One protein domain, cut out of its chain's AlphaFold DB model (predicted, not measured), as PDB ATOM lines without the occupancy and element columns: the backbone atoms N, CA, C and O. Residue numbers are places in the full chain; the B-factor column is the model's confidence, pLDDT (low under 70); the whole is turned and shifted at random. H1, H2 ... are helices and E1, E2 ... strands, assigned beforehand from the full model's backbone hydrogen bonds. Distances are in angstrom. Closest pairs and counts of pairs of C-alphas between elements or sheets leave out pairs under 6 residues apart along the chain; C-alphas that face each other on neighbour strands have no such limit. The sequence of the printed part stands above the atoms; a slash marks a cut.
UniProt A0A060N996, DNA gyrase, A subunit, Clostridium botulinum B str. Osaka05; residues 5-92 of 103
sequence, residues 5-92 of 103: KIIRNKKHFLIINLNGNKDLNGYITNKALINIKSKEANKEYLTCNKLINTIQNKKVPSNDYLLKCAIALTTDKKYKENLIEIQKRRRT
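Overview. This is residues 5 to 92 of the 103 residues of the protein "DNA gyrase, A subunit" of Clostridium botulinum B str. Osaka05 (UniProt A0A060N996). A small antiparallel sheet, E1 E2 E3, has H1 and H2 over one face, making two layers; H3 packs on H2, off the sheet, and the loop of residues 18 to 30 extends beyond it. The strands form a meander, each the antiparallel neighbour of the one before. The printed part has 88 residues, three named strands then three named helices, class mixed; it is compact, radius of gyration of the C-alphas 13.2 A, spans 35 by 34 by 22 A.

Along the chain. E1, residues 5 to 8, begins at C-alpha 5 (213.254, 115.074, -58.564). E2 is 12 to 17, 16.3 A; E3 31 to 35; H1 42 to 56, 21.2 A; H2 64 to 73; H3 77 to 91, 21.4 A, ending at C-alpha 91 (218.807, 139.488, -75.006).

Arrangement. Within hydrogen-bond range are N 7 and O 14, 2.8 A, in hairpin E1 E2, and N 15 and O 32, 2.8 A, in hairpin E2 E3. H1 lies over E2, height 9.8 A; H2 over E3, 8.0 A. H1's residues 51 to 55 only just touch H2, 3 pairs of C-alphas within 8 A, closest Ile 55 and Ala 70, 6.5 A. H2 and H3 form a helical hairpin, closest C-alphas Ile 71 and Lys 80, 5.6 A, a shallow tilt of 19 degrees, opposite ways. Every O i to N i+4 pair is within range in H1, H2 and H3.

Size, cuts and confidence. The farthest C-alphas, Asn 25 and Thr 92, are 37.8 A apart. The printed part has no cut; link E2 to E3 is long; no printed residue is under 70 in pLDDT.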
ATOM      1  N   LYS A   5     214.513 115.250 -59.289       93.44
ATOM      2  CA  LYS A   5     213.254 115.074 -58.564       93.44
ATOM      3  C   LYS A   5     212.321 116.246 -58.842       93.44
ATOM      4  O   LYS A   5     212.732 117.400 -58.731       93.44
ATOM      5  N   ILE A   6     211.065 115.945 -59.169       94.44
ATOM      6  CA  ILE A   6     209.988 116.934 -59.295       94.44
ATOM      7  C   ILE A   6     209.098 116.831 -58.056       94.44
ATOM      8  O   ILE A   6     208.644 115.746 -57.698       94.44
ATOM      9  N   ILE A   7     208.831 117.963 -57.411       93.94
ATOM     10  CA  ILE A   7     207.960 118.079 -56.241       93.94
ATOM     11  C   ILE A   7     206.853 119.079 -56.573       93.94
ATOM     12  O   ILE A   7     207.130 120.196 -57.009       93.94
ATOM     13  N   ARG A   8     205.590 118.693 -56.378       91.44
ATOM     14  CA  ARG A   8     204.439 119.580 -56.589       91.44
ATOM     15  C   ARG A   8     204.120 120.342 -55.306       91.44
ATOM     16  O   ARG A   8     203.787 119.732 -54.300       91.44
ATOM     17  N   ASN A   9     204.136 121.668 -55.384       89.75
ATOM     18  CA  ASN A   9     203.554 122.561 -54.384       89.75
ATOM     19  C   ASN A   9     202.230 123.149 -54.895       89.75
ATOM     20  O   ASN A   9     201.889 123.023 -56.071       89.75
ATOM     21  N   LYS A  10     201.497 123.859 -54.026       86.31
ATOM     22  CA  LYS A  10     200.217 124.506 -54.389       86.31
ATOM     23  C   LYS A  10     200.338 125.490 -55.563       86.31
ATOM     24  O   LYS A  10     199.394 125.631 -56.327       86.31
ATOM     25  N   LYS A  11     201.479 126.181 -55.696       90.38
ATOM     26  CA  LYS A  11     201.682 127.268 -56.680       90.38
ATOM     27  C   LYS A  11     202.681 126.938 -57.794       90.38
ATOM     28  O   LYS A  11     202.732 127.648 -58.793       90.38
ATOM     29  N   HIS A  12     203.509 125.914 -57.624       93.50
ATOM     30  CA  HIS A  12     204.602 125.616 -58.548       93.50
ATOM     31  C   HIS A  12     205.045 124.158 -58.443       93.50
ATOM     32  O   HIS A  12     204.855 123.511 -57.414       93.50
ATOM     33  N   PHE A  13     205.711 123.675 -59.482       95.19
ATOM     34  CA  PHE A  13     206.587 122.518 -59.412       95.19
ATOM     35  C   PHE A  13     208.005 122.967 -59.075       95.19
ATOM     36  O   PHE A  13     208.541 123.890 -59.689       95.19
ATOM     37  N   LEU A  14     208.609 122.308 -58.094       94.56
ATOM     38  CA  LEU A  14     210.011 122.438 -57.737       94.56
ATOM     39  C   LEU A  14     210.778 121.279 -58.369       94.56
ATOM     40  O   LEU A  14     210.474 120.117 -58.114       94.56
ATOM     41  N   ILE A  15     211.774 121.603 -59.183       94.88
ATOM     42  CA  ILE A  15     212.691 120.640 -59.785       94.88
ATOM     43  C   ILE A  15     214.016 120.753 -59.044       94.88
ATOM     44  O   ILE A  15     214.520 121.860 -58.859       94.88
ATOM     45  N   ILE A  16     214.574 119.620 -58.633       94.12
ATOM     46  CA  ILE A  16     215.837 119.538 -57.898       94.12
ATOM     47  C   ILE A  16     216.760 118.578 -58.641       94.12
ATOM     48  O   ILE A  16     216.340 117.467 -58.968       94.12
ATOM     49  N   ASN A  17     218.004 118.987 -58.884       93.44
ATOM     50  CA  ASN A  17     219.059 118.081 -59.328       93.44
ATOM     51  C   ASN A  17     219.741 117.465 -58.103       93.44
ATOM     52  O   ASN A  17     220.426 118.160 -57.357       93.44
ATOM     53  N   LEU A  18     219.541 116.168 -57.884       89.19
ATOM     54  CA  LEU A  18     220.075 115.439 -56.731       89.19
ATOM     55  C   LEU A  18     221.595 115.261 -56.795       89.19
ATOM     56  O   LEU A  18     222.218 115.042 -55.761       89.19
ATOM     57  N   ASN A  19     222.185 115.409 -57.981       88.62
ATOM     58  CA  ASN A  19     223.635 115.396 -58.172       88.62
ATOM     59  C   ASN A  19     224.251 116.792 -57.961       88.62
ATOM     60  O   ASN A  19     225.456 116.964 -58.122       88.62
ATOM     61  N   GLY A  20     223.418 117.796 -57.671       81.62
ATOM     62  CA  GLY A  20     223.820 119.183 -57.504       81.62
ATOM     63  C   GLY A  20     224.608 119.456 -56.229       81.62
ATOM     64  O   GLY A  20     224.583 118.688 -55.266       81.62
ATOM     65  N   ASN A  21     225.261 120.615 -56.210       80.75
ATOM     66  CA  ASN A  21     226.004 121.068 -55.045       80.75
ATOM     67  C   ASN A  21     225.052 121.411 -53.899       80.75
ATOM     68  O   ASN A  21     223.961 121.964 -54.104       80.75
ATOM     69  N   LYS A  22     225.511 121.129 -52.683       84.25
ATOM     70  CA  LYS A  22     224.862 121.557 -51.448       84.25
ATOM     71  C   LYS A  22     225.530 122.828 -50.932       84.25
ATOM     72  O   LYS A  22     226.725 123.020 -51.144       84.25
ATOM     73  N   ASP A  23     224.758 123.699 -50.300       84.06
ATOM     74  CA  ASP A  23     225.316 124.817 -49.544       84.06
ATOM     75  C   ASP A  23     225.926 124.338 -48.212       84.06
ATOM     76  O   ASP A  23     225.904 123.148 -47.887       84.06
ATOM     77  N   LEU A  24     226.470 125.277 -47.431       80.31
ATOM     78  CA  LEU A  24     227.078 125.009 -46.120       80.31
ATOM     79  C   LEU A  24     226.101 124.382 -45.113       80.31
ATOM     80  O   LEU A  24     226.530 123.709 -44.182       80.31
ATOM     81  N   ASN A  25     224.797 124.565 -45.323       81.06
ATOM     82  CA  ASN A  25     223.736 124.020 -44.481       81.06
ATOM     83  C   ASN A  25     223.189 122.688 -45.028       81.06
ATOM     84  O   ASN A  25     222.213 122.150 -44.506       81.06
ATOM     85  N   GLY A  26     223.790 122.147 -46.094       76.81
ATOM     86  CA  GLY A  26     223.402 120.881 -46.706       76.81
ATOM     87  C   GLY A  26     222.228 120.967 -47.690       76.81
ATOM     88  O   GLY A  26     221.784 119.925 -48.184       76.81
ATOM     89  N   TYR A  27     221.730 122.161 -48.028       79.31
ATOM     90  CA  TYR A  27     220.616 122.324 -48.964       79.31
ATOM     91  C   TYR A  27     221.078 122.275 -50.417       79.31
ATOM     92  O   TYR A  27     222.023 122.949 -50.816       79.31
ATOM     93  N   ILE A  28     220.344 121.531 -51.249       84.31
ATOM     94  CA  ILE A  28     220.617 121.455 -52.687       84.31
ATOM     95  C   ILE A  28     220.358 122.821 -53.339       84.31
ATOM     96  O   ILE A  28     219.254 123.374 -53.273       84.31
ATOM     97  N   THR A  29     221.387 123.340 -54.004       85.94
ATOM     98  CA  THR A  29     221.377 124.662 -54.651       85.94
ATOM     99  C   THR A  29     220.872 124.606 -56.092       85.94
ATOM    100  O   THR A  29     220.229 125.547 -56.560       85.94
ATOM    101  N   ASN A  30     221.086 123.483 -56.785       91.50
ATOM    102  CA  ASN A  30     220.625 123.256 -58.152       91.50
ATOM    103  C   ASN A  30     219.127 122.935 -58.185       91.50
ATOM    104  O   ASN A  30     218.706 121.777 -58.249       91.50
ATOM    105  N   LYS A  31     218.314 123.987 -58.135       92.69
ATOM    106  CA  LYS A  31     216.857 123.890 -58.169       92.69
ATOM    107  C   LYS A  31     216.240 124.920 -59.106       92.69
ATOM    108  O   LYS A  31     216.783 126.003 -59.307       92.69
ATOM    109  N   ALA A  32     215.074 124.595 -59.650       93.81
ATOM    110  CA  ALA A  32     214.274 125.508 -60.457       93.81
ATOM    111  C   ALA A  32     212.788 125.381 -60.128       93.81
ATOM    112  O   ALA A  32     212.320 124.345 -59.660       93.81
ATOM    113  N   LEU A  33     212.046 126.452 -60.397       94.06
ATOM    114  CA  LEU A  33     210.619 126.552 -60.122       94.06
ATOM    115  C   LEU A  33     209.856 126.756 -61.427       94.06
ATOM    116  O   LEU A  33     210.189 127.663 -62.190       94.06
ATOM    117  N   ILE A  34     208.815 125.949 -61.641       93.38
ATOM    118  CA  ILE A  34     207.841 126.102 -62.725       93.38
ATOM    119  C   ILE A  34     206.481 126.441 -62.127       93.38
ATOM    120  O   ILE A  34     205.869 125.616 -61.455       93.38
ATOM    121  N   ASN A  35     206.005 127.664 -62.364       92.25
ATOM    122  CA  ASN A  35     204.725 128.122 -61.823       92.25
ATOM    123  C   ASN A  35     203.557 127.366 -62.453       92.25
ATOM    124  O   ASN A  35     203.485 127.247 -63.675       92.25
ATOM    125  N   ILE A  36     202.626 126.925 -61.611       91.06
ATOM    126  CA  ILE A  36     201.379 126.294 -62.030       91.06
ATOM    127  C   ILE A  36     200.404 127.405 -62.411       91.06
ATOM    128  O   ILE A  36     200.101 128.272 -61.593       91.06
ATOM    129  N   LYS A  37     199.939 127.396 -63.659       87.31
ATOM    130  CA  LYS A  37     198.951 128.356 -64.166       87.31
ATOM    131  C   LYS A  37     197.589 127.704 -64.375       87.31
ATOM    132  O   LYS A  37     196.571 128.381 -64.297       87.31
ATOM    133  N   SER A  38     197.568 126.402 -64.642       81.44
ATOM    134  CA  SER A  38     196.346 125.620 -64.813       81.44
ATOM    135  C   SER A  38     195.922 124.910 -63.520       81.44
ATOM    136  O   SER A  38     196.769 124.508 -62.725       81.44
ATOM    137  N   LYS A  39     194.609 124.714 -63.309       76.44
ATOM    138  CA  LYS A  39     194.085 123.974 -62.140       76.44
ATOM    139  C   LYS A  39     194.638 122.544 -62.071       76.44
ATOM    140  O   LYS A  39     195.007 122.063 -61.002       76.44
ATOM    141  N   GLU A  40     194.728 121.888 -63.223       78.69
ATOM    142  CA  GLU A  40     195.176 120.497 -63.333       78.69
ATOM    143  C   GLU A  40     196.701 120.351 -63.302       78.69
ATOM    144  O   GLU A  40     197.205 119.300 -62.923       78.69
ATOM    145  N   ALA A  41     197.447 121.406 -63.648       85.69
ATOM    146  CA  ALA A  41     198.911 121.448 -63.645       85.69
ATOM    147  C   ALA A  41     199.606 120.435 -64.590       85.69
ATOM    148  O   ALA A  41     200.834 120.315 -64.578       85.69
ATOM    149  N   ASN A  42     198.846 119.720 -65.427       89.94
ATOM    150  CA  ASN A  42     199.352 118.675 -66.324       89.94
ATOM    151  C   ASN A  42     200.374 119.220 -67.334       89.94
ATOM    152  O   ASN A  42     201.439 118.636 -67.539       89.94
ATOM    153  N   LYS A  43     200.088 120.380 -67.937       90.00
ATOM    154  CA  LYS A  43     200.982 121.021 -68.916       90.00
ATOM    155  C   LYS A  43     202.308 121.428 -68.277       90.00
ATOM    156  O   LYS A  43     203.372 121.283 -68.878       90.00
ATOM    157  N   GLU A  44     202.257 121.926 -67.053       92.81
ATOM    158  CA  GLU A  44     203.422 122.362 -66.300       92.81
ATOM    159  C   GLU A  44     204.269 121.172 -65.837       92.81
ATOM    160  O   GLU A  44     205.494 121.235 -65.931       92.81
ATOM    161  N   TYR A  45     203.643 120.055 -65.456       93.69
ATOM    162  CA  TYR A  45     204.353 118.807 -65.174       93.69
ATOM    163  C   TYR A  45     205.071 118.264 -66.421       93.69
ATOM    164  O   TYR A  45     206.267 117.972 -66.375       93.69
ATOM    165  N   LEU A  46     204.393 118.230 -67.575       93.75
ATOM    166  CA  LEU A  46     205.023 117.874 -68.854       93.75
ATOM    167  C   LEU A  46     206.171 118.828 -69.211       93.75
ATOM    168  O   LEU A  46     207.194 118.399 -69.743       93.75
ATOM    169  N   THR A  47     206.038 120.113 -68.878       94.06
ATOM    170  CA  THR A  47     207.108 121.101 -69.063       94.06
ATOM    171  C   THR A  47     208.318 120.788 -68.179       94.06
ATOM    172  O   THR A  47     209.448 120.892 -68.657       94.06
ATOM    173  N   CYS A  48     208.109 120.348 -66.933       94.88
ATOM    174  CA  CYS A  48     209.185 119.887 -66.050       94.88
ATOM    175  C   CYS A  48     209.932 118.694 -66.659       94.88
ATOM    176  O   CYS A  48     211.155 118.734 -66.782       94.88
ATOM    177  N   ASN A  49     209.202 117.669 -67.112       95.25
ATOM    178  CA  ASN A  49     209.797 116.489 -67.748       95.25
ATOM    179  C   ASN A  49     210.554 116.854 -69.030       95.25
ATOM    180  O   ASN A  49     211.682 116.415 -69.247       95.25
ATOM    181  N   LYS A  50     209.977 117.727 -69.863       95.19
ATOM    182  CA  LYS A  50     210.642 118.226 -71.070       95.19
ATOM    183  C   LYS A  50     211.935 118.969 -70.738       95.19
ATOM    184  O   LYS A  50     212.925 118.798 -71.448       95.19
ATOM    185  N   LEU A  51     211.945 119.780 -69.681       96.00
ATOM    186  CA  LEU A  51     213.142 120.482 -69.223       96.00
ATOM    187  C   LEU A  51     214.230 119.500 -68.767       96.00
ATOM    188  O   LEU A  51     215.375 119.643 -69.192       96.00
ATOM    189  N   ILE A  52     213.873 118.479 -67.985       95.12
ATOM    190  CA  ILE A  52     214.801 117.418 -67.554       95.12
ATOM    191  C   ILE A  52     215.409 116.713 -68.768       95.12
ATOM    192  O   ILE A  52     216.630 116.655 -68.897       95.12
ATOM    193  N   ASN A  53     214.573 116.278 -69.712       95.12
ATOM    194  CA  ASN A  53     215.036 115.630 -70.939       95.12
ATOM    195  C   ASN A  53     215.934 116.556 -71.768       95.12
ATOM    196  O   ASN A  53     216.883 116.104 -72.403       95.12
ATOM    197  N   THR A  54     215.650 117.857 -71.779       95.06
ATOM    198  CA  THR A  54     216.472 118.853 -72.475       95.06
ATOM    199  C   THR A  54     217.873 118.921 -71.864       95.06
ATOM    200  O   THR A  54     218.853 118.896 -72.604       95.06
ATOM    201  N   ILE A  55     217.980 118.932 -70.532       94.06
ATOM    202  CA  ILE A  55     219.265 118.945 -69.816       94.06
ATOM    203  C   ILE A  55     220.017 117.624 -70.006       94.06
ATOM    204  O   ILE A  55     221.185 117.643 -70.386       94.06
ATOM    205  N   GLN A  56     219.350 116.482 -69.822       92.94
ATOM    206  CA  GLN A  56     219.967 115.160 -69.972       92.94
ATOM    207  C   GLN A  56     220.533 114.935 -71.380       92.94
ATOM    208  O   GLN A  56     221.609 114.362 -71.528       92.94
ATOM    209  N   ASN A  57     219.849 115.450 -72.405       94.12
ATOM    210  CA  ASN A  57     220.299 115.385 -73.795       94.12
ATOM    211  C   ASN A  57     221.189 116.571 -74.214       94.12
ATOM    212  O   ASN A  57     221.481 116.711 -75.400       94.12
ATOM    213  N   LYS A  58     221.574 117.457 -73.282       93.75
ATOM    214  CA  LYS A  58     222.374 118.672 -73.527       93.75
ATOM    215  C   LYS A  58     221.837 119.557 -74.669       93.75
ATOM    216  O   LYS A  58     222.601 120.172 -75.412       93.75
ATOM    217  N   LYS A  59     220.510 119.619 -74.821       94.75
ATOM    218  CA  LYS A  59     219.811 120.413 -75.848       94.75
ATOM    219  C   LYS A  59     219.521 121.825 -75.349       94.75
ATOM    220  O   LYS A  59     219.306 122.043 -74.170       94.75
ATOM    221  N   VAL A  60     219.414 122.793 -76.254       92.94
ATOM    222  CA  VAL A  60     219.098 124.181 -75.882       92.94
ATOM    223  C   VAL A  60     217.593 124.337 -75.593       92.94
ATOM    224  O   VAL A  60     216.775 124.029 -76.463       92.94
ATOM    225  N   PRO A  61     217.189 124.855 -74.416       94.50
ATOM    226  CA  PRO A  61     215.786 125.138 -74.116       94.50
ATOM    227  C   PRO A  61     215.162 126.172 -75.061       94.50
ATOM    228  O   PRO A  61     215.796 127.153 -75.454       94.50
ATOM    229  N   SER A  62     213.879 126.000 -75.381       88.94
ATOM    230  CA  SER A  62     213.195 126.788 -76.417       88.94
ATOM    231  C   SER A  62     212.984 128.262 -76.070       88.94
ATOM    232  O   SER A  62     212.992 129.100 -76.964       88.94
ATOM    233  N   ASN A  63     212.806 128.601 -74.792       90.38
ATOM    234  CA  ASN A  63     212.511 129.965 -74.352       90.38
ATOM    235  C   ASN A  63     213.419 130.394 -73.193       90.38
ATOM    236  O   ASN A  63     214.079 129.565 -72.565       90.38
ATOM    237  N   ASP A  64     213.452 131.695 -72.913       91.25
ATOM    238  CA  ASP A  64     214.356 132.277 -71.914       91.25
ATOM    239  C   ASP A  64     214.043 131.857 -70.482       91.25
ATOM    240  O   ASP A  64     214.939 131.786 -69.641       91.25
ATOM    241  N   TYR A  65     212.775 131.565 -70.199       91.88
ATOM    242  CA  TYR A  65     212.360 131.085 -68.891       91.88
ATOM    243  C   TYR A  65     212.943 129.696 -68.607       91.88
ATOM    244  O   TYR A  65     213.655 129.512 -67.622       91.88
ATOM    245  N   LEU A  66     212.738 128.746 -69.521       93.94
ATOM    246  CA  LEU A  66     213.299 127.399 -69.432       93.94
ATOM    247  C   LEU A  66     214.824 127.409 -69.528       93.94
ATOM    248  O   LEU A  66     215.471 126.591 -68.885       93.94
ATOM    249  N   LEU A  67     215.405 128.353 -70.273       94.75
ATOM    250  CA  LEU A  67     216.851 128.547 -70.337       94.75
ATOM    251  C   LEU A  67     217.429 128.910 -68.964       94.75
ATOM    252  O   LEU A  67     218.384 128.279 -68.520       94.75
ATOM    253  N   LYS A  68     216.810 129.860 -68.248       93.81
ATOM    254  CA  LYS A  68     217.191 130.197 -66.865       93.81
ATOM    255  C   LYS A  68     217.067 128.994 -65.934       93.81
ATOM    256  O   LYS A  68     217.977 128.740 -65.148       93.81
ATOM    257  N   CYS A  69     215.972 128.241 -66.035       95.06
ATOM    258  CA  CYS A  69     215.778 127.036 -65.230       95.06
ATOM    259  C   CYS A  69     216.851 125.977 -65.522       95.06
ATOM    260  O   CYS A  69     217.397 125.399 -64.589       95.06
ATOM    261  N   ALA A  70     217.203 125.757 -66.792       95.25
ATOM    262  CA  ALA A  70     218.254 124.818 -67.174       95.25
ATOM    263  C   ALA A  70     219.629 125.231 -66.633       95.25
ATOM    264  O   ALA A  70     220.339 124.386 -66.098       95.25
ATOM    265  N   ILE A  71     219.976 126.525 -66.696       94.25
ATOM    266  CA  ILE A  71     221.228 127.067 -66.132       94.25
ATOM    267  C   ILE A  71     221.309 126.836 -64.616       94.25
ATOM    268  O   ILE A  71     222.386 126.552 -64.093       94.25
ATOM    269  N   ALA A  72     220.183 126.968 -63.908       93.25
ATOM    270  CA  ALA A  72     220.121 126.732 -62.467       93.25
ATOM    271  C   ALA A  72     220.232 125.238 -62.112       93.25
ATOM    272  O   ALA A  72     220.842 124.876 -61.107       93.25
ATOM    273  N   LEU A  73     219.657 124.366 -62.940       93.38
ATOM    274  CA  LEU A  73     219.587 122.928 -62.687       93.38
ATOM    275  C   LEU A  73     220.845 122.159 -63.094       93.38
ATOM    276  O   LEU A  73     221.162 121.167 -62.447       93.38
ATOM    277  N   THR A  74     221.540 122.582 -64.150       93.00
ATOM    278  CA  THR A  74     222.684 121.835 -64.691       93.00
ATOM    279  C   THR A  74     223.875 121.818 -63.735       93.00
ATOM    280  O   THR A  74     224.215 122.838 -63.124       93.00
ATOM    281  N   THR A  75     224.547 120.669 -63.664       91.62
ATOM    282  CA  THR A  75     225.838 120.521 -62.968       91.62
ATOM    283  C   THR A  75     227.027 120.589 -63.919       91.62
ATOM    284  O   THR A  75     228.110 121.017 -63.525       91.62
ATOM    285  N   ASP A  76     226.822 120.252 -65.195       91.38
ATOM    286  CA  ASP A  76     227.861 120.326 -66.221       91.38
ATOM    287  C   ASP A  76     228.252 121.788 -66.508       91.38
ATOM    288  O   ASP A  76     227.443 122.582 -67.003       91.38
ATOM    289  N   LYS A  77     229.512 122.136 -66.207       91.75
ATOM    290  CA  LYS A  77     230.076 123.483 -66.381       91.75
ATOM    291  C   LYS A  77     230.115 123.916 -67.849       91.75
ATOM    292  O   LYS A  77     229.687 125.027 -68.156       91.75
ATOM    293  N   LYS A  78     230.564 123.043 -68.755       94.56
ATOM    294  CA  LYS A  78     230.691 123.358 -70.187       94.56
ATOM    295  C   LYS A  78     229.317 123.597 -70.804       94.56
ATOM    296  O   LYS A  78     229.114 124.545 -71.561       94.56
ATOM    297  N   TYR A  79     228.351 122.754 -70.451       94.31
ATOM    298  CA  TYR A  79     226.974 122.939 -70.896       94.31
ATOM    299  C   TYR A  79     226.363 124.229 -70.323       94.31
ATOM    300  O   TYR A  79     225.734 124.988 -71.060       94.31
ATOM    301  N   LYS A  80     226.612 124.536 -69.044       94.50
ATOM    302  CA  LYS A  80     226.154 125.777 -68.402       94.50
ATOM    303  C   LYS A  80     226.675 127.033 -69.101       94.50
ATOM    304  O   LYS A  80     225.893 127.950 -69.349       94.50
ATOM    305  N   GLU A  81     227.963 127.074 -69.424       95.56
ATOM    306  CA  GLU A  81     228.595 128.198 -70.126       95.56
ATOM    307  C   GLU A  81     227.947 128.443 -71.495       95.56
ATOM    308  O   GLU A  81     227.563 129.575 -71.794       95.56
ATOM    309  N   ASN A  82     227.703 127.377 -72.265       96.06
ATOM    310  CA  ASN A  82     226.992 127.459 -73.543       96.06
ATOM    311  C   ASN A  82     225.574 128.049 -73.384       96.06
ATOM    312  O   ASN A  82     225.171 128.955 -74.115       96.06
ATOM    313  N   LEU A  83     224.810 127.596 -72.383       95.31
ATOM    314  CA  LEU A  83     223.471 128.137 -72.126       95.31
ATOM    315  C   LEU A  83     223.494 129.629 -71.746       95.31
ATOM    316  O   LEU A  83     222.611 130.381 -72.168       95.31
ATOM    317  N   ILE A  84     224.491 130.067 -70.970       94.19
ATOM    318  CA  ILE A  84     224.676 131.480 -70.596       94.19
ATOM    319  C   ILE A  84     224.991 132.327 -71.832       94.19
ATOM    320  O   ILE A  84     224.458 133.429 -71.979       94.19
ATOM    321  N   GLU A  85     225.829 131.830 -72.738       93.25
ATOM    322  CA  GLU A  85     226.147 132.532 -73.978       93.25
ATOM    323  C   GLU A  85     224.905 132.710 -74.861       93.25
ATOM    324  O   GLU A  85     224.600 133.820 -75.307       93.25
ATOM    325  N   ILE A  86     224.119 131.647 -75.033       92.19
ATOM    326  CA  ILE A  86     222.847 131.699 -75.764       92.19
ATOM    327  C   ILE A  86     221.887 132.700 -75.116       92.19
ATOM    328  O   ILE A  86     221.222 133.465 -75.818       92.19
ATOM    329  N   GLN A  87     221.832 132.750 -73.784       91.88
ATOM    330  CA  GLN A  87     220.999 133.712 -73.067       91.88
ATOM    331  C   GLN A  87     221.398 135.161 -73.376       91.88
ATOM    332  O   GLN A  87     220.526 136.015 -73.547       91.88
ATOM    333  N   LYS A  88     222.703 135.450 -73.464       89.31
ATOM    334  CA  LYS A  88     223.205 136.777 -73.851       89.31
ATOM    335  C   LYS A  88     222.782 137.128 -75.281       89.31
ATOM    336  O   LYS A  88     222.236 138.208 -75.491       89.31
ATOM    337  N   ARG A  89     222.932 136.190 -76.226       86.62
ATOM    338  CA  ARG A  89     222.540 136.367 -77.639       86.62
ATOM    339  C   ARG A  89     221.033 136.589 -77.833       86.62
ATOM    340  O   ARG A  89     220.631 137.314 -78.732       86.62
ATOM    341  N   ARG A  90     220.176 135.996 -76.996       84.75
ATOM    342  CA  ARG A  90     218.718 136.235 -77.061       84.75
ATOM    343  C   ARG A  90     218.298 137.600 -76.522       84.75
ATOM    344  O   ARG A  90     217.281 138.141 -76.945       84.75
ATOM    345  N   ARG A  91     219.072 138.164 -75.591       78.12
ATOM    346  CA  ARG A  91     218.807 139.488 -75.006       78.12
ATOM    347  C   ARG A  91     219.196 140.640 -75.923       78.12
ATOM    348  O   ARG A  91     218.618 141.718 -75.798       78.12
ATOM    349  N   THR A  92     220.152 140.440 -76.826       75.06
ATOM    350  CA  THR A  92     220.509 141.447 -77.825       75.06
ATOM    351  C   THR A  92     219.358 141.605 -78.817       75.06
ATOM    352  O   THR A  92     219.157 140.765 -79.690       75.06
TER     353      THR A  92